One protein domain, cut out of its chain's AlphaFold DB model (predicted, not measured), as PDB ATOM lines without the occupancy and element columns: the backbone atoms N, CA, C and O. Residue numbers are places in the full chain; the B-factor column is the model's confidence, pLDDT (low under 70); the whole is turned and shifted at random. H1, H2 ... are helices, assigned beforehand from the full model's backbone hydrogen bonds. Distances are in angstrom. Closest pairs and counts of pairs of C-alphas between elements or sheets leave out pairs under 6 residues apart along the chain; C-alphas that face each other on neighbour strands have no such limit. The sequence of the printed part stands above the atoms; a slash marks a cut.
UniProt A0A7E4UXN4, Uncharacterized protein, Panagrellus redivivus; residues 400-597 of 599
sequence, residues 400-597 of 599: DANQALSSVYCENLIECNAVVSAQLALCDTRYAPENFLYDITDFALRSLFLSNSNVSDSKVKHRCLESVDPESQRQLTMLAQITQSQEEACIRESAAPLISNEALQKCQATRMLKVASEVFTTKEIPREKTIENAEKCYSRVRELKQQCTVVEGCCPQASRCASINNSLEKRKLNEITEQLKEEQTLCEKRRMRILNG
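AT A GLANCE: This is residues 400 to 597 of the 599 residues of an uncharacterized protein of Panagrellus redivivus (UniProt A0A7E4UXN4). Long helix H1 lies side by side with H7 and makes a narrow V with H5, whose open end holds the short helices H2, H3 and H4. H8 packs on H1 and H5 near the closed end, and H9 runs from H5 past H3 to H4. The 198 residues printed hold nine named helices, H1 to H9 in chain order, and no named strand: all helix, mostly crossed packing. It is elongated, 69 by 42 by 27 A, and only just compact, close to loose, with a radius of gyration of the C-alphas of 19.7 A.

HOW THE PARTS SIT: Begin at the hub, H1, residues 400 to 431. H7, residues 531 to 552, touches it at a shallow tilt of 14 degrees, opposite ways; look at their closest C-alphas, Tyr 431 and Ala 534, 5.0 A apart. H5, residues 470 to 493, touches H1 with residues 488 to 492 alone, closest at C-alphas 414 and 488, 6.4 A. H8, residues 556 to 566, touches H5 at C-alphas 557 and 491, 5.3 A, and H1 at 557 and 410, 7.1 A. H3, residues 443 to 452, only just touches H1, with 3 pairs of C-alphas within 8 A, closest at 443 and 428, 6.7 A. H9, residues 568 to 595, touches H5 at C-alphas 573 and 479, 5.8 A, H3 at 581 and 449, 6.5 A, and H4, residues 458 to 465, at 587 and 464, 5.6 A. H2, residues 435 to 438, touches H4 at C-alphas 438 and 462, 5.7 A. H6, residues 501 to 509, touches no helix but is near H1. Each O i to N i+4 pair is within hydrogen-bond range in H1, H3, H4, H5, H6, H7 and H9; H8 has 3 of 7, beside 7 of 8 O i to N i+3 pairs, and H2 is too short.

IN THESE COORDINATES: Find C-alpha 400 at (318.140, 436.415, 378.873); from there H1 runs 46.2 A. H5 measures 34.5 A, H7 31.0 A, and H9 40.4 A, ending at C-alpha 595, (288.654, 385.371, 408.408).

THE WHOLE: The C-alphas farthest apart, Asp 400 and Gly 597, are 70.2 A apart. The printed part has no cut; the link from H6 to H7, residues 510 to 530, is long. Look for pLDDT under 70 at residues 432 to 438 and 511 to 525.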
ATOM      1  N   ASP A 400     319.558 436.143 379.123       80.06
ATOM      2  CA  ASP A 400     318.140 436.415 378.873       80.06
ATOM      3  C   ASP A 400     317.468 435.269 378.102       80.06
ATOM      4  O   ASP A 400     316.332 434.891 378.384       80.06
ATOM      5  N   ALA A 401     318.199 434.639 377.175       81.44
ATOM      6  CA  ALA A 401     317.701 433.492 376.421       81.44
ATOM      7  C   ALA A 401     317.559 432.241 377.304       81.44
ATOM      8  O   ALA A 401     316.637 431.457 377.098       81.44
ATOM      9  N   ASN A 402     318.431 432.054 378.302       82.19
ATOM     10  CA  ASN A 402     318.326 430.943 379.254       82.19
ATOM     11  C   ASN A 402     317.112 431.116 380.186       82.19
ATOM     12  O   ASN A 402     316.343 430.175 380.371       82.19
ATOM     13  N   GLN A 403     316.885 432.332 380.702       83.88
ATOM     14  CA  GLN A 403     315.701 432.633 381.517       83.88
ATOM     15  C   GLN A 403     314.395 432.442 380.738       83.88
ATOM     16  O   GLN A 403     313.486 431.778 381.236       83.88
ATOM     17  N   ALA A 404     314.324 432.945 379.501       85.62
ATOM     18  CA  ALA A 404     313.164 432.741 378.638       85.62
ATOM     19  C   ALA A 404     312.898 431.246 378.393       85.62
ATOM     20  O   ALA A 404     311.765 430.786 378.522       85.62
ATOM     21  N   LEU A 405     313.945 430.459 378.115       87.31
ATOM     22  CA  LEU A 405     313.802 429.021 377.896       87.31
ATOM     23  C   LEU A 405     313.324 428.282 379.156       87.31
ATOM     24  O   LEU A 405     312.505 427.373 379.059       87.31
ATOM     25  N   SER A 406     313.803 428.687 380.337       87.19
ATOM     26  CA  SER A 406     313.330 428.139 381.612       87.19
ATOM     27  C   SER A 406     311.844 428.397 381.837       87.19
ATOM     28  O   SER A 406     311.153 427.492 382.296       87.19
ATOM     29  N   SER A 407     311.352 429.596 381.508       88.50
ATOM     30  CA  SER A 407     309.922 429.915 381.603       88.50
ATOM     31  C   SER A 407     309.092 428.980 380.723       88.50
ATOM     32  O   SER A 407     308.129 428.382 381.193       88.50
ATOM     33  N   VAL A 408     309.534 428.755 379.480       89.75
ATOM     34  CA  VAL A 408     308.855 427.855 378.531       89.75
ATOM     35  C   VAL A 408     308.805 426.413 379.048       89.75
ATOM     36  O   VAL A 408     307.769 425.759 378.952       89.75
ATOM     37  N   TYR A 409     309.892 425.887 379.626       90.25
ATOM     38  CA  TYR A 409     309.867 424.536 380.204       90.25
ATOM     39  C   TYR A 409     308.910 424.415 381.393       90.25
ATOM     40  O   TYR A 409     308.268 423.379 381.554       90.25
ATOM     41  N   CYS A 410     308.800 425.459 382.206       92.38
ATOM     42  CA  CYS A 410     307.899 425.477 383.350       92.38
ATOM     43  C   CYS A 410     306.427 425.628 382.949       92.38
ATOM     44  O   CYS A 410     305.576 424.938 383.507       92.38
ATOM     45  N   GLU A 411     306.116 426.431 381.931       90.69
ATOM     46  CA  GLU A 411     304.776 426.470 381.332       90.69
ATOM     47  C   GLU A 411     304.387 425.109 380.747       90.69
ATOM     48  O   GLU A 411     303.310 424.592 381.050       90.69
ATOM     49  N   ASN A 412     305.303 424.469 380.012       89.56
ATOM     50  CA  ASN A 412     305.090 423.125 379.480       89.56
ATOM     51  C   ASN A 412     304.879 422.085 380.585       89.56
ATOM     52  O   ASN A 412     304.108 421.149 380.392       89.56
ATOM     53  N   LEU A 413     305.546 422.213 381.737       92.19
ATOM     54  CA  LEU A 413     305.318 421.332 382.883       92.19
ATOM     55  C   LEU A 413     303.890 421.482 383.421       92.19
ATOM     56  O   LEU A 413     303.219 420.475 383.652       92.19
ATOM     57  N   ILE A 414     303.428 422.722 383.607       91.75
ATOM     58  CA  ILE A 414     302.073 423.015 384.093       91.75
ATOM     59  C   ILE A 414     301.036 422.451 383.120       91.75
ATOM     60  O   ILE A 414     300.119 421.742 383.535       91.75
ATOM     61  N   GLU A 415     301.208 422.700 381.821       89.88
ATOM     62  CA  GLU A 415     300.323 422.155 380.793       89.88
ATOM     63  C   GLU A 415     300.366 420.621 380.770       89.88
ATOM     64  O   GLU A 415     299.320 419.971 380.735       89.88
ATOM     65  N   CYS A 416     301.553 420.018 380.879       89.75
ATOM     66  CA  CYS A 416     301.712 418.567 380.925       89.75
ATOM     67  C   CYS A 416     300.949 417.943 382.099       89.75
ATOM     68  O   CYS A 416     300.183 416.995 381.907       89.75
ATOM     69  N   ASN A 417     301.086 418.516 383.296       91.12
ATOM     70  CA  ASN A 417     300.362 418.069 384.484       91.12
ATOM     71  C   ASN A 417     298.844 418.236 384.328       91.12
ATOM     72  O   ASN A 417     298.093 417.327 384.685       91.12
ATOM     73  N   ALA A 418     298.383 419.339 383.733       88.56
ATOM     74  CA  ALA A 418     296.966 419.548 383.448       88.56
ATOM     75  C   ALA A 418     296.410 418.494 382.472       88.56
ATOM     76  O   ALA A 418     295.335 417.940 382.712       88.56
ATOM     77  N   VAL A 419     297.153 418.153 381.409       87.56
ATOM     78  CA  VAL A 419     296.758 417.098 380.458       87.56
ATOM     79  C   VAL A 419     296.737 415.728 381.138       87.56
ATOM     80  O   VAL A 419     295.784 414.977 380.934       87.56
ATOM     81  N   VAL A 420     297.729 415.396 381.973       89.56
ATOM     82  CA  VAL A 420     297.733 414.147 382.759       89.56
ATOM     83  C   VAL A 420     296.488 414.053 383.633       89.56
ATOM     84  O   VAL A 420     295.802 413.032 383.589       89.56
ATOM     85  N   SER A 421     296.165 415.110 384.379       86.50
ATOM     86  CA  SER A 421     294.987 415.152 385.248       86.50
ATOM     87  C   SER A 421     293.682 415.023 384.457       86.50
ATOM     88  O   SER A 421     292.808 414.243 384.833       86.50
ATOM     89  N   ALA A 422     293.564 415.710 383.317       86.31
ATOM     90  CA  ALA A 422     292.391 415.618 382.450       86.31
ATOM     91  C   ALA A 422     292.221 414.220 381.830       86.31
ATOM     92  O   ALA A 422     291.110 413.690 381.788       86.31
ATOM     93  N   GLN A 423     293.310 413.595 381.368       86.88
ATOM     94  CA  GLN A 423     293.269 412.236 380.818       86.88
ATOM     95  C   GLN A 423     292.959 411.200 381.894       86.88
ATOM     96  O   GLN A 423     292.204 410.266 381.634       86.88
ATOM     97  N   LEU A 424     293.489 411.379 383.105       86.62
ATOM     98  CA  LEU A 424     293.168 410.518 384.235       86.62
ATOM     99  C   LEU A 424     291.669 410.577 384.556       86.62
ATOM    100  O   LEU A 424     291.012 409.539 384.554       86.62
ATOM    101  N   ALA A 425     291.109 411.785 384.692       83.38
ATOM    102  CA  ALA A 425     289.679 411.982 384.922       83.38
ATOM    103  C   ALA A 425     288.814 411.388 383.793       83.38
ATOM    104  O   ALA A 425     287.746 410.817 384.039       83.38
ATOM    105  N   LEU A 426     289.273 411.474 382.540       85.50
ATOM    106  CA  LEU A 426     288.588 410.871 381.397       85.50
ATOM    107  C   LEU A 426     288.643 409.335 381.426       85.50
ATOM    108  O   LEU A 426     287.628 408.692 381.138       85.50
ATOM    109  N   CYS A 427     289.788 408.746 381.785       85.62
ATOM    110  CA  CYS A 427     289.902 407.306 382.014       85.62
ATOM    111  C   CYS A 427     288.955 406.856 383.132       85.62
ATOM    112  O   CYS A 427     288.249 405.867 382.950       85.62
ATOM    113  N   ASP A 428     288.868 407.612 384.228       80.25
ATOM    114  CA  ASP A 428     287.991 407.307 385.363       80.25
ATOM    115  C   ASP A 428     286.518 407.348 384.969       80.25
ATOM    116  O   ASP A 428     285.768 406.404 385.225       80.25
ATOM    117  N   THR A 429     286.113 408.408 384.270       81.12
ATOM    118  CA  THR A 429     284.727 408.590 383.825       81.12
ATOM    119  C   THR A 429     284.295 407.477 382.864       81.12
ATOM    120  O   THR A 429     283.156 407.010 382.907       81.12
ATOM    121  N   ARG A 430     285.196 407.017 381.981       81.75
ATOM    122  CA  ARG A 430     284.874 405.989 380.974       81.75
ATOM    123  C   ARG A 430     285.004 404.561 381.485       81.75
ATOM    124  O   ARG A 430     284.152 403.727 381.170       81.75
ATOM    125  N   TYR A 431     286.081 404.271 382.205       78.00
ATOM    126  CA  TYR A 431     286.580 402.919 382.436       78.00
ATOM    127  C   TYR A 431     286.843 402.601 383.890       78.00
ATOM    128  O   TYR A 431     287.662 401.732 384.174       78.00
ATOM    129  N   ALA A 432     286.169 403.248 384.824       68.69
ATOM    130  CA  ALA A 432     286.133 402.722 386.168       68.69
ATOM    131  C   ALA A 432     284.914 401.796 386.344       68.69
ATOM    132  O   ALA A 432     283.898 402.222 386.894       68.69
ATOM    133  N   PRO A 433     284.967 400.510 385.923       55.34
ATOM    134  CA  PRO A 433     283.964 399.534 386.332       55.34
ATOM    135  C   PRO A 433     284.035 399.288 387.851       55.34
ATOM    136  O   PRO A 433     283.065 398.824 388.437       55.34
ATOM    137  N   GLU A 434     285.154 399.646 388.494       52.84
ATOM    138  CA  GLU A 434     285.394 399.511 389.935       52.84
ATOM    139  C   GLU A 434     285.092 400.775 390.760       52.84
ATOM    140  O   GLU A 434     285.144 400.699 391.988       52.84
ATOM    141  N   ASN A 435     284.709 401.908 390.140       51.94
ATOM    142  CA  ASN A 435     284.160 403.054 390.894       51.94
ATOM    143  C   ASN A 435     282.939 402.617 391.726       51.94
ATOM    144  O   ASN A 435     282.747 403.102 392.832       51.94
ATOM    145  N   PHE A 436     282.165 401.647 391.226       50.31
ATOM    146  CA  PHE A 436     281.022 401.066 391.936       50.31
ATOM    147  C   PHE A 436     281.403 400.105 393.064       50.31
ATOM    148  O   PHE A 436     280.556 399.777 393.885       50.31
ATOM    149  N   LEU A 437     282.639 399.597 393.079       58.06
ATOM    150  CA  LEU A 437     283.085 398.710 394.145       58.06
ATOM    151  C   LEU A 437     283.584 399.552 395.316       58.06
ATOM    152  O   LEU A 437     283.112 399.392 396.420       58.06
ATOM    153  N   TYR A 438     284.508 400.484 395.137       65.75
ATOM    154  CA  TYR A 438     285.208 401.031 396.309       65.75
ATOM    155  C   TYR A 438     284.599 402.305 396.917       65.75
ATOM    156  O   TYR A 438     285.172 402.800 397.877       65.75
ATOM    157  N   ASP A 439     283.493 402.826 396.369       71.62
ATOM    158  CA  ASP A 439     282.811 404.083 396.770       71.62
ATOM    159  C   ASP A 439     283.754 405.305 396.915       71.62
ATOM    160  O   ASP A 439     283.456 406.298 397.573       71.62
ATOM    161  N   ILE A 440     284.927 405.221 396.277       77.00
ATOM    162  CA  ILE A 440     285.931 406.279 396.166       77.00
ATOM    163  C   ILE A 440     285.986 406.658 394.693       77.00
ATOM    164  O   ILE A 440     286.493 405.891 393.865       77.00
ATOM    165  N   THR A 441     285.438 407.826 394.366       72.31
ATOM    166  CA  THR A 441     285.316 408.319 392.984       72.31
ATOM    167  C   THR A 441     286.647 408.808 392.414       72.31
ATOM    168  O   THR A 441     286.878 408.673 391.214       72.31
ATOM    169  N   ASP A 442     287.540 409.311 393.267       75.06
ATOM    170  CA  ASP A 442     288.873 409.790 392.897       75.06
ATOM    171  C   ASP A 442     289.856 408.617 392.707       75.06
ATOM    172  O   ASP A 442     290.157 407.863 393.639       75.06
ATOM    173  N   PHE A 443     290.381 408.442 391.490       76.19
ATOM    174  CA  PHE A 443     291.320 407.359 391.196       76.19
ATOM    175  C   PHE A 443     292.681 407.535 391.847       76.19
ATOM    176  O   PHE A 443     293.282 406.536 392.243       76.19
ATOM    177  N   ALA A 444     293.206 408.759 391.937       76.50
ATOM    178  CA  ALA A 444     294.507 408.982 392.553       76.50
ATOM    179  C   ALA A 444     294.455 408.540 394.018       76.50
ATOM    180  O   ALA A 444     295.330 407.799 394.476       76.50
ATOM    181  N   LEU A 445     293.366 408.893 394.701       81.62
ATOM    182  CA  LEU A 445     293.094 408.474 396.064       81.62
ATOM    183  C   LEU A 445     292.839 406.962 396.171       81.62
ATOM    184  O   LEU A 445     293.445 406.286 397.005       81.62
ATOM    185  N   ARG A 446     292.009 406.386 395.294       83.50
ATOM    186  CA  ARG A 446     291.768 404.934 395.275       83.50
ATOM    187  C   ARG A 446     293.055 404.146 395.031       83.50
ATOM    188  O   ARG A 446     293.320 403.173 395.728       83.50
ATOM    189  N   SER A 447     293.860 404.546 394.052       81.69
ATOM    190  CA  SER A 447     295.140 403.919 393.709       81.69
ATOM    191  C   SER A 447     296.122 403.991 394.878       81.69
ATOM    192  O   SER A 447     296.803 403.009 395.191       81.69
ATOM    193  N   LEU A 448     296.143 405.120 395.590       85.44
ATOM    194  CA  LEU A 448     296.928 405.285 396.805       85.44
ATOM    195  C   LEU A 448     296.532 404.264 397.882       85.44
ATOM    196  O   LEU A 448     297.400 403.583 398.423       85.44
ATOM    197  N   PHE A 449     295.239 404.084 398.149       87.75
ATOM    198  CA  PHE A 449     294.801 403.097 399.138       87.75
ATOM    199  C   PHE A 449     294.959 401.646 398.661       87.75
ATOM    200  O   PHE A 449     295.358 400.767 399.428       87.75
ATOM    201  N   LEU A 450     294.713 401.367 397.381       86.31
ATOM    202  CA  LEU A 450     294.914 400.033 396.810       86.31
ATOM    203  C   LEU A 450     296.385 399.605 396.854       86.31
ATOM    204  O   LEU A 450     296.657 398.433 397.120       86.31
ATOM    205  N   SER A 451     297.314 400.539 396.626       87.31
ATOM    206  CA  SER A 451     298.760 400.296 396.723       87.31
ATOM    207  C   SER A 451     299.263 400.204 398.166       87.31
ATOM    208  O   SER A 451     300.228 399.489 398.420       87.31
ATOM    209  N   ASN A 452     298.586 400.857 399.113       92.88
ATOM    210  CA  ASN A 452     298.851 400.718 400.546       92.88
ATOM    211  C   ASN A 452     298.384 399.358 401.117       92.88
ATOM    212  O   ASN A 452     298.906 398.882 402.125       92.88
ATOM    213  N   SER A 453     297.412 398.713 400.468       92.31
ATOM    214  CA  SER A 453     296.837 397.441 400.913       92.31
ATOM    215  C   SER A 453     297.775 396.247 400.701       92.31
ATOM    216  O   SER A 453     298.046 395.846 399.566       92.31
ATOM    217  N   ASN A 454     298.172 395.592 401.796       93.31
ATOM    218  CA  ASN A 454     298.994 394.372 401.767       93.31
ATOM    219  C   ASN A 454     298.172 393.071 401.732       93.31
ATOM    220  O   ASN A 454     298.731 391.976 401.666       93.31
ATOM    221  N   VAL A 455     296.844 393.155 401.817       94.44
ATOM    222  CA  VAL A 455     295.966 391.977 401.823       94.44
ATOM    223  C   VAL A 455     295.782 391.451 400.397       94.44
ATOM    224  O   VAL A 455     295.660 392.227 399.467       94.44
ATOM    225  N   SER A 456     295.746 390.137 400.169       91.31
ATOM    226  CA  SER A 456     295.461 389.581 398.831       91.31
ATOM    227  C   SER A 456     293.964 389.374 398.564       91.31
ATOM    228  O   SER A 456     293.547 389.304 397.411       91.31
ATOM    229  N   ASP A 457     293.147 389.265 399.617       91.31
ATOM    230  CA  ASP A 457     291.697 389.069 399.521       91.31
ATOM    231  C   ASP A 457     290.983 390.367 399.101       91.31
ATOM    232  O   ASP A 457     290.903 391.337 399.861       91.31
ATOM    233  N   SER A 458     290.425 390.371 397.889       85.69
ATOM    234  CA  SER A 458     289.739 391.530 397.310       85.69
ATOM    235  C   SER A 458     288.487 391.958 398.081       85.69
ATOM    236  O   SER A 458     288.168 393.144 398.098       85.69
ATOM    237  N   LYS A 459     287.793 391.045 398.776       87.50
ATOM    238  CA  LYS A 459     286.606 391.391 399.580       87.50
ATOM    239  C   LYS A 459     286.987 392.136 400.851       87.50
ATOM    240  O   LYS A 459     286.227 392.989 401.306       87.50
ATOM    241  N   VAL A 460     288.134 391.791 401.437       90.31
ATOM    242  CA  VAL A 460     288.675 392.507 402.597       90.31
ATOM    243  C   VAL A 460     289.108 393.905 402.189       90.31
ATOM    244  O   VAL A 460     288.699 394.851 402.857       90.31
ATOM    245  N   LYS A 461     289.847 394.036 401.074       89.62
ATOM    246  CA  LYS A 461     290.211 395.353 400.523       89.62
ATOM    247  C   LYS A 461     288.977 396.221 400.336       89.62
ATOM    248  O   LYS A 461     288.896 397.306 400.888       89.62
ATOM    249  N   HIS A 462     287.989 395.696 399.620       85.62
ATOM    250  CA  HIS A 462     286.761 396.407 399.289       85.62
ATOM    251  C   HIS A 462     286.008 396.917 400.520       85.62
ATOM    252  O   HIS A 462     285.813 398.122 400.639       85.62
ATOM    253  N   ARG A 463     285.717 396.054 401.500       88.50
ATOM    254  CA  ARG A 463     285.042 396.487 402.738       88.50
ATOM    255  C   ARG A 463     285.824 397.508 403.561       88.50
ATOM    256  O   ARG A 463     285.217 398.228 404.342       88.50
ATOM    257  N   CYS A 464     287.152 397.488 403.487       91.12
ATOM    258  CA  CYS A 464     287.996 398.424 404.231       91.12
ATOM    259  C   CYS A 464     288.233 399.742 403.490       91.12
ATOM    260  O   CYS A 464     288.678 400.705 404.102       91.12
ATOM    261  N   LEU A 465     287.920 399.792 402.197       86.19
ATOM    262  CA  LEU A 465     287.904 401.020 401.409       86.19
ATOM    263  C   LEU A 465     286.533 401.705 401.461       86.19
ATOM    264  O   LEU A 465     286.488 402.922 401.563       86.19
ATOM    265  N   GLU A 466     285.438 400.937 401.531       81.62
ATOM    266  CA  GLU A 466     284.083 401.468 401.781       81.62
ATOM    267  C   GLU A 466     283.971 402.241 403.108       81.62
ATOM    268  O   GLU A 466     283.070 403.054 403.279       81.62
ATOM    269  N   SER A 467     284.856 401.987 404.077       73.75
ATOM    270  CA  SER A 467     284.846 402.704 405.357       73.75
ATOM    271  C   SER A 467     285.476 404.097 405.303       73.75
ATOM    272  O   SER A 467     285.457 404.784 406.323       73.75
ATOM    273  N   VAL A 468     286.045 404.511 404.164       80.12
ATOM    274  CA  VAL A 468     286.584 405.867 404.009       80.12
ATOM    275  C   VAL A 468     285.417 406.842 403.901       80.12
ATOM    276  O   VAL A 468     284.726 406.900 402.885       80.12
ATOM    277  N   ASP A 469     285.221 407.609 404.967       83.50
ATOM    278  CA  ASP A 469     284.134 408.569 405.100       83.50
ATOM    279  C   ASP A 469     284.086 409.567 403.910       83.50
ATOM    280  O   ASP A 469     285.122 410.141 403.547       83.50
ATOM    281  N   PRO A 470     282.910 409.800 403.289       82.81
ATOM    282  CA  PRO A 470     282.784 410.679 402.121       82.81
ATOM    283  C   PRO A 470     283.246 412.119 402.365       82.81
ATOM    284  O   PRO A 470     283.728 412.776 401.441       82.81
ATOM    285  N   GLU A 471     283.115 412.629 403.593       85.94
ATOM    286  CA  GLU A 471     283.595 413.965 403.947       85.94
ATOM    287  C   GLU A 471     285.129 414.001 403.963       85.94
ATOM    288  O   GLU A 471     285.731 414.932 403.427       85.94
ATOM    289  N   SER A 472     285.779 412.941 404.447       86.38
ATOM    290  CA  SER A 472     287.240 412.792 404.365       86.38
ATOM    291  C   SER A 472     287.737 412.735 402.915       86.38
ATOM    292  O   SER A 472     288.745 413.363 402.583       86.38
ATOM    293  N   GLN A 473     287.007 412.054 402.023       85.00
ATOM    294  CA  GLN A 473     287.319 412.050 400.588       85.00
ATOM    295  C   GLN A 473     287.216 413.460 399.986       85.00
ATOM    296  O   GLN A 473     288.140 413.912 399.311       85.00
ATOM    297  N   ARG A 474     286.132 414.192 400.281       85.19
ATOM    298  CA  ARG A 474     285.948 415.582 399.823       85.19
ATOM    299  C   ARG A 474     287.064 416.497 400.313       85.19
ATOM    300  O   ARG A 474     287.592 417.285 399.529       85.19
ATOM    301  N   GLN A 475     287.446 416.379 401.583       90.25
ATOM    302  CA  GLN A 475     288.529 417.172 402.162       90.25
ATOM    303  C   GLN A 475     289.871 416.881 401.491       90.25
ATOM    304  O   GLN A 475     290.608 417.821 401.191       90.25
ATOM    305  N   LEU A 476     290.174 415.613 401.206       90.25
ATOM    306  CA  LEU A 476     291.377 415.232 400.468       90.25
ATOM    307  C   LEU A 476     291.387 415.799 399.048       90.25
ATOM    308  O   LEU A 476     292.384 416.399 398.657       90.25
ATOM    309  N   THR A 477     290.294 415.659 398.295       85.88
ATOM    310  CA  THR A 477     290.200 416.197 396.929       85.88
ATOM    311  C   THR A 477     290.349 417.720 396.924       85.88
ATOM    312  O   THR A 477     291.121 418.259 396.133       85.88
ATOM    313  N   MET A 478     289.681 418.419 397.847       90.50
ATOM    314  CA  MET A 478     289.799 419.873 397.985       90.50
ATOM    315  C   MET A 478     291.235 420.292 398.332       90.50
ATOM    316  O   MET A 478     291.794 421.178 397.689       90.50
ATOM    317  N   LEU A 479     291.865 419.647 399.321       91.94
ATOM    318  CA  LEU A 479     293.249 419.945 399.697       91.94
ATOM    319  C   LEU A 479     294.228 419.629 398.561       91.94
ATOM    320  O   LEU A 479     295.153 420.403 398.339       91.94
ATOM    321  N   ALA A 480     294.014 418.547 397.809       88.75
ATOM    322  CA  ALA A 480     294.830 418.207 396.650       88.75
ATOM    323  C   ALA A 480     294.764 419.312 395.584       88.75
ATOM    324  O   ALA A 480     295.813 419.801 395.164       88.75
ATOM    325  N   GLN A 481     293.562 419.781 395.236       88.56
ATOM    326  CA  GLN A 481     293.363 420.893 394.297       88.56
ATOM    327  C   GLN A 481     294.014 422.194 394.785       88.56
ATOM    328  O   GLN A 481     294.700 422.872 394.018       88.56
ATOM    329  N   ILE A 482     293.863 422.530 396.072       90.50
ATOM    330  CA  ILE A 482     294.507 423.715 396.653       90.50
ATOM    331  C   ILE A 482     296.031 423.583 396.563       90.50
ATOM    332  O   ILE A 482     296.693 424.493 396.077       90.50
ATOM    333  N   THR A 483     296.602 422.442 396.956       91.81
ATOM    334  CA  THR A 483     298.060 422.250 396.895       91.81
ATOM    335  C   THR A 483     298.595 422.289 395.467       91.81
ATOM    336  O   THR A 483     299.644 422.882 395.241       91.81
ATOM    337  N   GLN A 484     297.857 421.735 394.500       90.44
ATOM    338  CA  GLN A 484     298.218 421.797 393.086       90.44
ATOM    339  C   GLN A 484     298.196 423.241 392.568       90.44
ATOM    340  O   GLN A 484     299.151 423.683 391.940       90.44
ATOM    341  N   SER A 485     297.141 424.004 392.864       90.06
ATOM    342  CA  SER A 485     297.051 425.408 392.438       90.06
ATOM    343  C   SER A 485     298.121 426.297 393.081       90.06
ATOM    344  O   SER A 485     298.673 427.163 392.406       90.06
ATOM    345  N   GLN A 486     298.470 426.059 394.351       93.75
ATOM    346  CA  GLN A 486     299.602 426.716 395.011       93.75
ATOM    347  C   GLN A 486     300.928 426.385 394.312       93.75
ATOM    348  O   GLN A 486     301.750 427.275 394.097       93.75
ATOM    349  N   GLU A 487     301.140 425.115 393.956       93.56
ATOM    350  CA  GLU A 487     302.341 424.654 393.254       93.56
ATOM    351  C   GLU A 487     302.465 425.298 391.869       93.56
ATOM    352  O   GLU A 487     303.504 425.877 391.553       93.56
ATOM    353  N   GLU A 488     301.387 425.296 391.084       92.69
ATOM    354  CA  GLU A 488     301.334 425.950 389.773       92.69
ATOM    355  C   GLU A 488     301.561 427.464 389.871       92.69
ATOM    356  O   GLU A 488     302.310 428.023 389.066       92.69
ATOM    357  N   ALA A 489     300.956 428.133 390.859       93.00
ATOM    358  CA  ALA A 489     301.149 429.564 391.088       93.00
ATOM    359  C   ALA A 489     302.607 429.883 391.436       93.00
ATOM    360  O   ALA A 489     303.208 430.763 390.825       93.00
ATOM    361  N   CYS A 490     303.219 429.116 392.341       95.31
ATOM    362  CA  CYS A 490     304.628 429.299 392.676       95.31
ATOM    363  C   CYS A 490     305.543 429.074 391.475       95.31
ATOM    364  O   CYS A 490     306.487 429.841 391.286       95.31
ATOM    365  N   ILE A 491     305.273 428.055 390.652       94.12
ATOM    366  CA  ILE A 491     306.070 427.813 389.447       94.12
ATOM    367  C   ILE A 491     306.010 429.053 388.547       94.12
ATOM    368  O   ILE A 491     307.063 429.568 388.187       94.12
ATOM    369  N   ARG A 492     304.816 429.603 388.286       91.88
ATOM    370  CA  ARG A 492     304.640 430.804 387.445       91.88
ATOM    371  C   ARG A 492     305.290 432.063 388.024       91.88
ATOM    372  O   ARG A 492     305.887 432.833 387.281       91.88
ATOM    373  N   GLU A 493     305.154 432.292 389.326       90.56
ATOM    374  CA  GLU A 493     305.590 433.538 389.975       90.56
ATOM    375  C   GLU A 493     307.076 433.536 390.355       90.56
ATOM    376  O   GLU A 493     307.689 434.592 390.534       90.56
ATOM    377  N   SER A 494     307.685 432.359 390.506       88.25
ATOM    378  CA  SER A 494     309.076 432.268 390.940       88.25
ATOM    379  C   SER A 494     310.044 432.712 389.840       88.25
ATOM    380  O   SER A 494     310.019 432.235 388.707       88.25
ATOM    381  N   ALA A 495     310.969 433.614 390.182       82.88
ATOM    382  CA  ALA A 495     311.986 434.077 389.242       82.88
ATOM    383  C   ALA A 495     312.807 432.894 388.697       82.88
ATOM    384  O   ALA A 495     313.402 432.141 389.481       82.88
ATOM    385  N   ALA A 496     312.846 432.763 387.365       77.50
ATOM    386  CA  ALA A 496     313.505 431.676 386.651       77.50
ATOM    387  C   ALA A 496     315.004 431.606 387.011       77.50
ATOM    388  O   ALA A 496     315.786 432.488 386.633       77.50
ATOM    389  N   PRO A 497     315.438 430.575 387.754       80.12
ATOM    390  CA  PRO A 497     316.853 430.299 387.944       80.12
ATOM    391  C   PRO A 497     317.488 429.966 386.596       80.12
ATOM    392  O   PRO A 497     316.851 429.367 385.733       80.12
ATOM    393  N   LEU A 498     318.773 430.279 386.435       81.50
ATOM    394  CA  LEU A 498     319.514 429.838 385.256       81.50
ATOM    395  C   LEU A 498     319.585 428.312 385.225       81.50
ATOM    396  O   LEU A 498     320.037 427.683 386.186       81.50
ATOM    397  N   ILE A 499     319.184 427.727 384.100       84.44
ATOM    398  CA  ILE A 499     319.364 426.303 383.844       84.44
ATOM    399  C   ILE A 499     320.850 426.075 383.551       84.44
ATOM    400  O   ILE A 499     321.452 426.772 382.729       84.44
ATOM    401  N   SER A 500     321.463 425.100 384.230       85.81
ATOM    402  CA  SER A 500     322.849 424.715 383.936       85.81
ATOM    403  C   SER A 500     322.975 424.240 382.483       85.81
ATOM    404  O   SER A 500     322.068 423.594 381.971       85.81
ATOM    405  N   ASN A 501     324.098 424.501 381.807       82.81
ATOM    406  CA  ASN A 501     324.276 424.076 380.408       82.81
ATOM    407  C   ASN A 501     324.094 422.557 380.210       82.81
ATOM    408  O   ASN A 501     323.620 422.127 379.162       82.81
ATOM    409  N   GLU A 502     324.431 421.743 381.214       85.94
ATOM    410  CA  GLU A 502     324.201 420.294 381.176       85.94
ATOM    411  C   GLU A 502     322.704 419.952 381.233       85.94
ATOM    412  O   GLU A 502     322.222 419.141 380.440       85.94
ATOM    413  N   ALA A 503     321.954 420.591 382.138       84.38
ATOM    414  CA  ALA A 503     320.504 420.439 382.199       84.38
ATOM    415  C   ALA A 503     319.854 420.952 380.909       84.38
ATOM    416  O   ALA A 503     319.008 420.271 380.349       84.38
ATOM    417  N   LEU A 504     320.329 422.074 380.365       84.62
ATOM    418  CA  LEU A 504     319.847 422.644 379.112       84.62
ATOM    419  C   LEU A 504     319.991 421.660 377.945       84.62
ATOM    420  O   LEU A 504     319.041 421.460 377.198       84.62
ATOM    421  N   GLN A 505     321.145 420.999 377.812       84.56
ATOM    422  CA  GLN A 505     321.354 419.979 376.779       84.56
ATOM    423  C   GLN A 505     320.424 418.774 376.956       84.56
ATOM    424  O   GLN A 505     319.857 418.295 375.972       84.56
ATOM    425  N   LYS A 506     320.219 418.308 378.196       84.50
ATOM    426  CA  LYS A 506     319.248 417.239 378.491       84.50
ATOM    427  C   LYS A 506     317.830 417.672 378.113       84.50
ATOM    428  O   LYS A 506     317.125 416.923 377.452       84.50
ATOM    429  N   CYS A 507     317.456 418.903 378.442       86.00
ATOM    430  CA  CYS A 507     316.138 419.472 378.184       86.00
ATOM    431  C   CYS A 507     315.876 419.803 376.716       86.00
ATOM    432  O   CYS A 507     314.732 419.767 376.277       86.00
ATOM    433  N   GLN A 508     316.913 420.101 375.936       82.94
ATOM    434  CA  GLN A 508     316.810 420.237 374.482       82.94
ATOM    435  C   GLN A 508     316.671 418.871 373.796       82.94
ATOM    436  O   GLN A 508     315.988 418.762 372.777       82.94
ATOM    437  N   ALA A 509     317.298 417.827 374.352       74.94
ATOM    438  CA  ALA A 509     317.154 416.452 373.873       74.94
ATOM    439  C   ALA A 509     315.768 415.872 374.197       74.94
ATOM    440  O   ALA A 509     315.212 415.113 373.397       74.94
ATOM    441  N   THR A 510     315.179 416.276 375.325       70.62
ATOM    442  CA  THR A 510     313.753 416.106 375.599       70.62
ATOM    443  C   THR A 510     312.985 416.983 374.615       70.62
ATOM    444  O   THR A 510     312.749 418.158 374.884       70.62
ATOM    445  N   ARG A 511     312.647 416.454 373.426       63.19
ATOM    446  CA  ARG A 511     311.804 417.165 372.447       63.19
ATOM    447  C   ARG A 511     310.671 417.848 373.206       63.19
ATOM    448  O   ARG A 511     309.943 417.138 373.898       63.19
ATOM    449  N   MET A 512     310.571 419.182 373.074       60.31
ATOM    450  CA  MET A 512     309.470 419.987 373.611       60.31
ATOM    451  C   MET A 512     308.204 419.180 373.414       60.31
ATOM    452  O   MET A 512     307.846 418.819 372.287       60.31
ATOM    453  N   LEU A 513     307.662 418.753 374.540       57.69
ATOM    454  CA  LEU A 513     306.652 417.731 374.592       57.69
ATOM    455  C   LEU A 513     305.460 418.373 373.880       57.69
ATOM    456  O   LEU A 513     304.910 419.357 374.359       57.69
ATOM    457  N   LYS A 514     305.124 417.912 372.667       58.84
ATOM    458  CA  LYS A 514     303.905 418.331 371.954       58.84
ATOM    459  C   LYS A 514     302.702 417.715 372.681       58.84
ATOM    460  O   LYS A 514     301.966 416.908 372.118       58.84
ATOM    461  N   VAL A 515     302.562 418.020 373.971       54.28
ATOM    462  CA  VAL A 515     301.649 417.353 374.909       54.28
ATOM    463  C   VAL A 515     300.205 417.582 374.496       54.28
ATOM    464  O   VAL A 515     299.365 416.701 374.642       54.28
ATOM    465  N   ALA A 516     299.919 418.759 373.949       50.62
ATOM    466  CA  ALA A 516     298.554 419.240 373.858       50.62
ATOM    467  C   ALA A 516     297.798 418.812 372.591       50.62
ATOM    468  O   ALA A 516     296.571 418.744 372.624       50.62
ATOM    469  N   SER A 517     298.473 418.513 371.471       49.12
ATOM    470  CA  SER A 517     297.778 418.415 370.173       49.12
ATOM    471  C   SER A 517     297.806 417.050 369.486       49.12
ATOM    472  O   SER A 517     296.854 416.728 368.776       49.12
ATOM    473  N   GLU A 518     298.842 416.229 369.677       51.75
ATOM    474  CA  GLU A 518     299.010 415.004 368.873       51.75
ATOM    475  C   GLU A 518     298.655 413.712 369.627       51.75
ATOM    476  O   GLU A 518     298.239 412.741 368.999       51.75
ATOM    477  N   VAL A 519     298.757 413.680 370.960       54.38
ATOM    478  CA  VAL A 519     298.793 412.399 371.694       54.38
ATOM    479  C   VAL A 519     297.404 411.823 372.013       54.38
ATOM    480  O   VAL A 519     297.271 410.614 372.176       54.38
ATOM    481  N   PHE A 520     296.334 412.627 372.030       54.97
ATOM    482  CA  PHE A 520     294.994 412.106 372.328       54.97
ATOM    483  C   PHE A 520     293.896 412.796 371.529       54.97
ATOM    484  O   PHE A 520     293.118 413.597 372.046       54.97
ATOM    485  N   THR A 521     293.733 412.400 370.266       57.31
ATOM    486  CA  THR A 521     292.390 412.519 369.697       57.31
ATOM    487  C   THR A 521     291.495 411.524 370.439       57.31
ATOM    488  O   THR A 521     291.756 410.323 370.477       57.31
ATOM    489  N   THR A 522     290.404 412.011 371.035       55.41
ATOM    490  CA  THR A 522     289.376 411.219 371.748       55.41
ATOM    491  C   THR A 522     288.798 410.045 370.939       55.41
ATOM    492  O   THR A 522     288.058 409.226 371.489       55.41
ATOM    493  N   LYS A 523     289.143 409.961 369.647       58.38
ATOM    494  CA  LYS A 523     288.824 408.892 368.702       58.38
ATOM    495  C   LYS A 523     289.536 407.568 368.989       58.38
ATOM    496  O   LYS A 523     288.986 406.537 368.621       58.38
ATOM    497  N   GLU A 524     290.704 407.566 369.632       60.72
ATOM    498  CA  GLU A 524     291.461 406.320 369.848       60.72
ATOM    499  C   GLU A 524     291.050 405.521 371.085       60.72
ATOM    500  O   GLU A 524     291.420 404.359 371.212       60.72
ATOM    501  N   ILE A 525     290.311 406.130 372.008       65.62
ATOM    502  CA  ILE A 525     289.948 405.508 373.280       65.62
ATOM    503  C   ILE A 525     288.681 404.654 373.052       65.62
ATOM    504  O   ILE A 525     287.602 405.238 372.872       65.62
ATOM    505  N   PRO A 526     288.769 403.304 373.014       70.44
ATOM    506  CA  PRO A 526     287.649 402.440 372.626       70.44
ATOM    507  C   PRO A 526     286.460 402.599 373.579       70.44
ATOM    508  O   PRO A 526     286.627 402.546 374.789       70.44
ATOM    509  N   ARG A 527     285.231 402.759 373.082       73.00
ATOM    510  CA  ARG A 527     284.068 403.013 373.963       73.00
ATOM    511  C   ARG A 527     283.672 401.829 374.857       73.00
ATOM    512  O   ARG A 527     282.912 402.010 375.803       73.00
ATOM    513  N   GLU A 528     284.155 400.630 374.559       78.44
ATOM    514  CA  GLU A 528     283.806 399.420 375.300       78.44
ATOM    515  C   GLU A 528     284.444 399.405 376.695       78.44
ATOM    516  O   GLU A 528     285.666 399.508 376.837       78.44
ATOM    517  N   LYS A 529     283.616 399.227 377.731       78.56
ATOM    518  CA  LYS A 529     284.025 399.178 379.144       78.56
ATOM    519  C   LYS A 529     284.627 397.816 379.514       78.56
ATOM    520  O   LYS A 529     284.038 397.059 380.282       78.56
ATOM    521  N   THR A 530     285.784 397.482 378.947       79.00
ATOM    522  CA  THR A 530     286.542 396.268 379.293       79.00
ATOM    523  C   THR A 530     287.710 396.599 380.226       79.00
ATOM    524  O   THR A 530     288.244 397.707 380.188       79.00
ATOM    525  N   ILE A 531     288.129 395.631 381.054       74.31
ATOM    526  CA  ILE A 531     289.309 395.763 381.933       74.31
ATOM    527  C   ILE A 531     290.560 396.084 381.102       74.31
ATOM    528  O   ILE A 531     291.322 396.975 381.453       74.31
ATOM    529  N   GLU A 532     290.723 395.428 379.951       80.25
ATOM    530  CA  GLU A 532     291.850 395.663 379.043       80.25
ATOM    531  C   GLU A 532     291.885 397.109 378.514       80.25
ATOM    532  O   GLU A 532     292.950 397.722 378.435       80.25
ATOM    533  N   ASN A 533     290.728 397.691 378.175       82.56
ATOM    534  CA  ASN A 533     290.655 399.085 377.728       82.56
ATOM    535  C   ASN A 533     290.937 400.067 378.873       82.56
ATOM    536  O   ASN A 533     291.592 401.085 378.645       82.56
ATOM    537  N   ALA A 534     290.504 399.743 380.097       80.12
ATOM    538  CA  ALA A 534     290.848 400.505 381.294       80.12
ATOM    539  C   ALA A 534     292.367 400.515 381.519       80.12
ATOM    540  O   ALA A 534     292.974 401.583 381.603       80.12
ATOM    541  N   GLU A 535     292.997 399.336 381.534       81.12
ATOM    542  CA  GLU A 535     294.446 399.186 381.697       81.12
ATOM    543  C   GLU A 535     295.223 399.946 380.621       81.12
ATOM    544  O   GLU A 535     296.170 400.658 380.954       81.12
ATOM    545  N   LYS A 536     294.788 399.877 379.355       84.69
ATOM    546  CA  LYS A 536     295.376 400.659 378.254       84.69
ATOM    547  C   LYS A 536     295.223 402.168 378.455       84.69
ATOM    548  O   LYS A 536     296.142 402.916 378.130       84.69
ATOM    549  N   CYS A 537     294.085 402.636 378.969       86.62
ATOM    550  CA  CYS A 537     293.882 404.056 379.257       86.62
ATOM    551  C   CYS A 537     294.864 404.523 380.343       86.62
ATOM    552  O   CYS A 537     295.664 405.432 380.119       86.62
ATOM    553  N   TYR A 538     294.892 403.824 381.481       85.25
ATOM    554  CA  TYR A 538     295.770 404.165 382.600       85.25
ATOM    555  C   TYR A 538     297.260 403.976 382.285       85.25
ATOM    556  O   TYR A 538     298.087 404.740 382.786       85.25
ATOM    557  N   SER A 539     297.636 402.999 381.452       85.38
ATOM    558  CA  SER A 539     299.028 402.817 381.030       85.38
ATOM    559  C   SER A 539     299.521 404.007 380.211       85.38
ATOM    560  O   SER A 539     300.636 404.472 380.434       85.38
ATOM    561  N   ARG A 540     298.676 404.549 379.323       86.94
ATOM    562  CA  ARG A 540     298.997 405.753 378.545       86.94
ATOM    563  C   ARG A 540     299.104 406.993 379.437       86.94
ATOM    564  O   ARG A 540     300.040 407.769 379.283       86.94
ATOM    565  N   VAL A 541     298.206 407.158 380.413       88.19
ATOM    566  CA  VAL A 541     298.312 408.251 381.402       88.19
ATOM    567  C   VAL A 541     299.614 408.147 382.201       88.19
ATOM    568  O   VAL A 541     300.258 409.159 382.469       88.19
ATOM    569  N   ARG A 542     300.050 406.930 382.554       88.50
ATOM    570  CA  ARG A 542     301.328 406.705 383.247       88.50
ATOM    571  C   ARG A 542     302.531 407.084 382.384       88.50
ATOM    572  O   ARG A 542     303.465 407.683 382.907       88.50
ATOM    573  N   GLU A 543     302.507 406.753 381.097       87.50
ATOM    574  CA  GLU A 543     303.544 407.161 380.141       87.50
ATOM    575  C   GLU A 543     303.605 408.689 380.008       87.50
ATOM    576  O   GLU A 543     304.683 409.274 380.102       87.50
ATOM    577  N   LEU A 544     302.447 409.347 379.907       87.38
ATOM    578  CA  LEU A 544     302.362 410.807 379.884       87.38
ATOM    579  C   LEU A 544     302.889 411.426 381.187       87.38
ATOM    580  O   LEU A 544     303.640 412.394 381.162       87.38
ATOM    581  N   LYS A 545     302.572 410.831 382.339       89.62
ATOM    582  CA  LYS A 545     303.109 411.274 383.629       89.62
ATOM    583  C   LYS A 545     304.633 411.142 383.690       89.62
ATOM    584  O   LYS A 545     305.296 412.060 384.158       89.62
ATOM    585  N   GLN A 546     305.195 410.037 383.195       89.69
ATOM    586  CA  GLN A 546     306.651 409.863 383.102       89.69
ATOM    587  C   GLN A 546     307.285 410.926 382.203       89.69
ATOM    588  O   GLN A 546     308.327 411.475 382.545       89.69
ATOM    589  N   GLN A 547     306.632 411.247 381.087       87.62
ATOM    590  CA  GLN A 547     307.025 412.334 380.199       87.62
ATOM    591  C   GLN A 547     307.023 413.693 380.925       87.62
ATOM    592  O   GLN A 547     308.020 414.414 380.845       87.62
ATOM    593  N   CYS A 548     305.986 414.007 381.710       90.31
ATOM    594  CA  CYS A 548     305.952 415.229 382.522       90.31
ATOM    595  C   CYS A 548     307.079 415.276 383.563       90.31
ATOM    596  O   CYS A 548     307.696 416.322 383.722       90.31
ATOM    597  N   THR A 549     307.432 414.155 384.203       90.94
ATOM    598  CA  THR A 549     308.572 414.092 385.142       90.94
ATOM    599  C   THR A 549     309.912 414.415 384.466       90.94
ATOM    600  O   THR A 549     310.804 414.985 385.093       90.94
ATOM    601  N   VAL A 550     310.078 414.106 383.176       89.06
ATOM    602  CA  VAL A 550     311.281 414.530 382.435       89.06
ATOM    603  C   VAL A 550     311.293 416.052 382.235       89.06
ATOM    604  O   VAL A 550     312.345 416.671 382.386       89.06
ATOM    605  N   VAL A 551     310.137 416.663 381.944       90.00
ATOM    606  CA  VAL A 551     309.989 418.131 381.827       90.00
ATOM    607  C   VAL A 551     310.159 418.818 383.183       90.00
ATOM    608  O   VAL A 551     310.719 419.907 383.256       90.00
ATOM    609  N   GLU A 552     309.757 418.168 384.273       92.25
ATOM    610  CA  GLU A 552     309.943 418.662 385.638       92.25
ATOM    611  C   GLU A 552     311.425 418.899 385.953       92.25
ATOM    612  O   GLU A 552     311.792 419.954 386.464       92.25
ATOM    613  N   GLY A 553     312.304 417.986 385.522       90.31
ATOM    614  CA  GLY A 553     313.759 418.165 385.613       90.31
ATOM    615  C   GLY A 553     314.306 419.351 384.804       90.31
ATOM    616  O   GLY A 553     315.430 419.793 385.047       90.31
ATOM    617  N   CYS A 554     313.516 419.880 383.868       91.00
ATOM    618  CA  CYS A 554     313.816 421.054 383.049       91.00
ATOM    619  C   CYS A 554     313.211 422.349 383.583       91.00
ATOM    620  O   CYS A 554     313.540 423.422 383.079       91.00
ATOM    621  N   CYS A 555     312.367 422.258 384.608       93.06
ATOM    622  CA  CYS A 555     311.769 423.392 385.278       93.06
ATOM    623  C   CYS A 555     312.454 423.617 386.638       93.06
ATOM    624  O   CYS A 555     312.017 423.091 387.663       93.06
ATOM    625  N   PRO A 556     313.533 424.418 386.710       90.44
ATOM    626  CA  PRO A 556     314.234 424.662 387.972       90.44
ATOM    627  C   PRO A 556     313.343 425.342 389.029       90.44
ATOM    628  O   PRO A 556     313.585 425.188 390.227       90.44
ATOM    629  N   GLN A 557     312.289 426.046 388.607       92.75
ATOM    630  CA  GLN A 557     311.262 426.612 389.487       92.75
ATOM    631  C   GLN A 557     310.502 425.528 390.264       92.75
ATOM    632  O   GLN A 557     310.302 425.693 391.463       92.75
ATOM    633  N   ALA A 558     310.180 424.384 389.644       93.25
ATOM    634  CA  ALA A 558     309.497 423.271 390.312       93.25
ATOM    635  C   ALA A 558     310.284 422.784 391.540       93.25
ATOM    636  O   ALA A 558     309.737 422.646 392.631       93.25
ATOM    637  N   SER A 559     311.610 422.656 391.409       90.38
ATOM    638  CA  SER A 559     312.478 422.266 392.529       90.38
ATOM    639  C   SER A 559     312.501 423.282 393.681       90.38
ATOM    640  O   SER A 559     312.634 422.895 394.840       90.38
ATOM    641  N   ARG A 560     312.341 424.582 393.392       88.88
ATOM    642  CA  ARG A 560     312.231 425.629 394.423       88.88
ATOM    643  C   ARG A 560     310.855 425.619 395.073       88.88
ATOM    644  O   ARG A 560     310.756 425.710 396.293       88.88
ATOM    645  N   CYS A 561     309.818 425.451 394.262       93.12
ATOM    646  CA  CYS A 561     308.436 425.340 394.705       93.12
ATOM    647  C   CYS A 561     308.158 424.051 395.476       93.12
ATOM    648  O   CYS A 561     307.158 423.980 396.180       93.12
ATOM    649  N   ALA A 562     309.092 423.096 395.494       88.88
ATOM    650  CA  ALA A 562     309.057 421.968 396.415       88.88
ATOM    651  C   ALA A 562     308.965 422.398 397.894       88.88
ATOM    652  O   ALA A 562     308.544 421.595 398.722       88.88
ATOM    653  N   SER A 563     309.292 423.647 398.263       82.56
ATOM    654  CA  SER A 563     309.026 424.167 399.613       82.56
ATOM    655  C   SER A 563     307.535 424.237 399.960       82.56
ATOM    656  O   SER A 563     307.198 424.203 401.144       82.56
ATOM    657  N   ILE A 564     306.639 424.275 398.964       85.88
ATOM    658  CA  ILE A 564     305.184 424.119 399.145       85.88
ATOM    659  C   ILE A 564     304.854 422.761 399.754       85.88
ATOM    660  O   ILE A 564     303.837 422.631 400.428       85.88
ATOM    661  N   ASN A 565     305.755 421.776 399.669       84.00
ATOM    662  CA  ASN A 565     305.587 420.536 400.419       84.00
ATOM    663  C   ASN A 565     305.494 420.755 401.942       84.00
ATOM    664  O   ASN A 565     304.967 419.899 402.650       84.00
ATOM    665  N   ASN A 566     305.943 421.913 402.439       90.00
ATOM    666  CA  ASN A 566     305.821 422.331 403.834       90.00
ATOM    667  C   ASN A 566     304.639 423.285 404.096       90.00
ATOM    668  O   ASN A 566     304.488 423.758 405.231       90.00
ATOM    669  N   SER A 567     303.801 423.587 403.095       92.50
ATOM    670  CA  SER A 567     302.601 424.409 403.288       92.50
ATOM    671  C   SER A 567     301.666 423.764 404.314       92.50
ATOM    672  O   SER A 567     301.749 422.565 404.608       92.50
ATOM    673  N   LEU A 568     300.813 424.575 404.942       93.56
ATOM    674  CA  LEU A 568     299.849 424.065 405.918       93.56
ATOM    675  C   LEU A 568     298.895 423.067 405.248       93.56
ATOM    676  O   LEU A 568     298.631 422.002 405.800       93.56
ATOM    677  N   GLU A 569     298.442 423.387 404.039       93.88
ATOM    678  CA  GLU A 569     297.510 422.583 403.257       93.88
ATOM    679  C   GLU A 569     298.133 421.255 402.834       93.88
ATOM    680  O   GLU A 569     297.493 420.218 402.992       93.88
ATOM    681  N   LYS A 570     299.397 421.248 402.379       92.12
ATOM    682  CA  LYS A 570     300.082 419.998 402.024       92.12
ATOM    683  C   LYS A 570     300.338 419.125 403.244       92.12
ATOM    684  O   LYS A 570     300.142 417.914 403.180       92.12
ATOM    685  N   ARG A 571     300.735 419.719 404.374       94.75
ATOM    686  CA  ARG A 571     300.895 418.973 405.630       94.75
ATOM    687  C   ARG A 571     299.579 418.349 406.072       94.75
ATOM    688  O   ARG A 571     299.570 417.165 406.382       94.75
ATOM    689  N   LYS A 572     298.478 419.101 406.009       94.62
ATOM    690  CA  LYS A 572     297.138 418.595 406.324       94.62
ATOM    691  C   LYS A 572     296.687 417.504 405.347       94.62
ATOM    692  O   LYS A 572     296.132 416.499 405.777       94.62
ATOM    693  N   LEU A 573     296.965 417.664 404.051       93.12
ATOM    694  CA  LEU A 573     296.706 416.641 403.034       93.12
ATOM    695  C   LEU A 573     297.442 415.340 403.374       93.12
ATOM    696  O   LEU A 573     296.829 414.275 403.380       93.12
ATOM    697  N   ASN A 574     298.737 415.432 403.685       93.56
ATOM    698  CA  ASN A 574     299.561 414.284 404.054       93.56
ATOM    699  C   ASN A 574     299.091 413.649 405.371       93.56
ATOM    700  O   ASN A 574     299.019 412.432 405.455       93.56
ATOM    701  N   GLU A 575     298.732 414.449 406.376       94.31
ATOM    702  CA  GLU A 575     298.225 413.971 407.668       94.31
ATOM    703  C   GLU A 575     296.934 413.161 407.511       94.31
ATOM    704  O   GLU A 575     296.878 412.016 407.951       94.31
ATOM    705  N   ILE A 576     295.931 413.704 406.808       91.88
ATOM    706  CA  ILE A 576     294.667 412.994 406.541       91.88
ATOM    707  C   ILE A 576     294.932 411.739 405.704       91.88
ATOM    708  O   ILE A 576     294.358 410.680 405.951       91.88
ATOM    709  N   THR A 577     295.832 411.839 404.726       92.69
ATOM    710  CA  THR A 577     296.224 410.704 403.887       92.69
ATOM    711  C   THR A 577     296.822 409.567 404.716       92.69
ATOM    712  O   THR A 577     296.419 408.416 404.551       92.69
ATOM    713  N   GLU A 578     297.775 409.864 405.601       94.75
ATOM    714  CA  GLU A 578     298.399 408.856 406.461       94.75
ATOM    715  C   GLU A 578     297.409 408.301 407.486       94.75
ATOM    716  O   GLU A 578     297.343 407.085 407.659       94.75
ATOM    717  N   GLN A 579     296.556 409.144 408.076       92.81
ATOM    718  CA  GLN A 579     295.492 408.690 408.972       92.81
ATOM    719  C   GLN A 579     294.579 407.665 408.281       92.81
ATOM    720  O   GLN A 579     294.340 406.581 408.813       92.81
ATOM    721  N   LEU A 580     294.111 407.955 407.065       90.69
ATOM    722  CA  LEU A 580     293.235 407.039 406.331       90.69
ATOM    723  C   LEU A 580     293.955 405.747 405.913       90.69
ATOM    724  O   LEU A 580     293.351 404.673 405.926       90.69
ATOM    725  N   LYS A 581     295.255 405.806 405.591       93.62
ATOM    726  CA  LYS A 581     296.069 404.602 405.340       93.62
ATOM    727  C   LYS A 581     296.203 403.732 406.588       93.62
ATOM    728  O   LYS A 581     296.157 402.499 406.490       93.62
ATOM    729  N   GLU A 582     296.379 404.344 407.757       94.12
ATOM    730  CA  GLU A 582     296.421 403.638 409.038       94.12
ATOM    731  C   GLU A 582     295.068 402.993 409.360       94.12
ATOM    732  O   GLU A 582     295.021 401.805 409.695       94.12
ATOM    733  N   GLU A 583     293.966 403.725 409.184       91.44
ATOM    734  CA  GLU A 583     292.600 403.225 409.369       91.44
ATOM    735  C   GLU A 583     292.295 402.039 408.445       91.44
ATOM    736  O   GLU A 583     291.826 400.990 408.909       91.44
ATOM    737  N   GLN A 584     292.656 402.148 407.162       93.06
ATOM    738  CA  GLN A 584     292.564 401.054 406.199       93.06
ATOM    739  C   GLN A 584     293.356 399.831 406.684       93.06
ATOM    740  O   GLN A 584     292.821 398.722 406.756       93.06
ATOM    741  N   THR A 585     294.618 400.025 407.077       95.00
ATOM    742  CA  THR A 585     295.499 398.945 407.546       95.00
ATOM    743  C   THR A 585     294.941 398.261 408.799       95.00
ATOM    744  O   THR A 585     295.020 397.036 408.946       95.00
ATOM    745  N   LEU A 586     294.368 399.030 409.727       94.56
ATOM    746  CA  LEU A 586     293.726 398.512 410.935       94.56
ATOM    747  C   LEU A 586     292.464 397.709 410.603       94.56
ATOM    748  O   LEU A 586     292.279 396.615 411.153       94.56
ATOM    749  N   CYS A 587     291.629 398.207 409.687       94.50
ATOM    750  CA  CYS A 587     290.465 397.481 409.188       94.50
ATOM    751  C   CYS A 587     290.878 396.147 408.558       94.50
ATOM    752  O   CYS A 587     290.347 395.094 408.934       94.50
ATOM    753  N   GLU A 588     291.872 396.170 407.670       95.12
ATOM    754  CA  GLU A 588     292.395 394.996 406.977       95.12
ATOM    755  C   GLU A 588     292.913 393.951 407.972       95.12
ATOM    756  O   GLU A 588     292.483 392.795 407.948       95.12
ATOM    757  N   LYS A 589     293.748 394.359 408.938       95.25
ATOM    758  CA  LYS A 589     294.247 393.479 410.011       95.25
ATOM    759  C   LYS A 589     293.118 392.875 410.845       95.25
ATOM    760  O   LYS A 589     293.194 391.709 411.240       95.25
ATOM    761  N   ARG A 590     292.077 393.649 411.165       94.69
ATOM    762  CA  ARG A 590     290.925 393.173 411.949       94.69
ATOM    763  C   ARG A 590     290.104 392.153 411.163       94.69
ATOM    764  O   ARG A 590     289.776 391.097 411.698       94.69
ATOM    765  N   ARG A 591     289.809 392.438 409.895       94.69
ATOM    766  CA  ARG A 591     289.056 391.543 409.006       94.69
ATOM    767  C   ARG A 591     289.814 390.249 408.721       94.69
ATOM    768  O   ARG A 591     289.206 389.185 408.779       94.69
ATOM    769  N   MET A 592     291.125 390.325 408.499       94.94
ATOM    770  CA  MET A 592     291.962 389.140 408.295       94.94
ATOM    771  C   MET A 592     292.009 388.238 409.533       94.94
ATOM    772  O   MET A 592     291.928 387.023 409.393       94.94
ATOM    773  N   ARG A 593     292.066 388.801 410.751       94.00
ATOM    774  CA  ARG A 593     291.958 388.008 411.992       94.00
ATOM    775  C   ARG A 593     290.636 387.240 412.073       94.00
ATOM    776  O   ARG A 593     290.653 386.040 412.326       94.00
ATOM    777  N   ILE A 594     289.523 387.909 411.761       92.94
ATOM    778  CA  ILE A 594     288.189 387.286 411.728       92.94
ATOM    779  C   ILE A 594     288.132 386.158 410.686       92.94
ATOM    780  O   ILE A 594     287.641 385.074 410.990       92.94
ATOM    781  N   LEU A 595     288.648 386.384 409.472       90.38
ATOM    782  CA  LEU A 595     288.654 385.371 408.408       90.38
ATOM    783  C   LEU A 595     289.517 384.152 408.746       90.38
ATOM    784  O   LEU A 595     289.157 383.035 408.387       90.38
ATOM    785  N   ASN A 596     290.612 384.355 409.476       92.88
ATOM    786  CA  ASN A 596     291.504 383.281 409.907       92.88
ATOM    787  C   ASN A 596     291.000 382.534 411.156       92.88
ATOM    788  O   ASN A 596     291.713 381.680 411.674       92.88
ATOM    789  N   GLY A 597     289.804 382.855 411.665       88.81
ATOM    790  CA  GLY A 597     289.258 382.235 412.876       88.81
ATOM    791  C   GLY A 597     290.011 382.606 414.159       88.81
ATOM    792  O   GLY A 597     289.866 381.928 415.170       88.81
TER     793      GLY A 597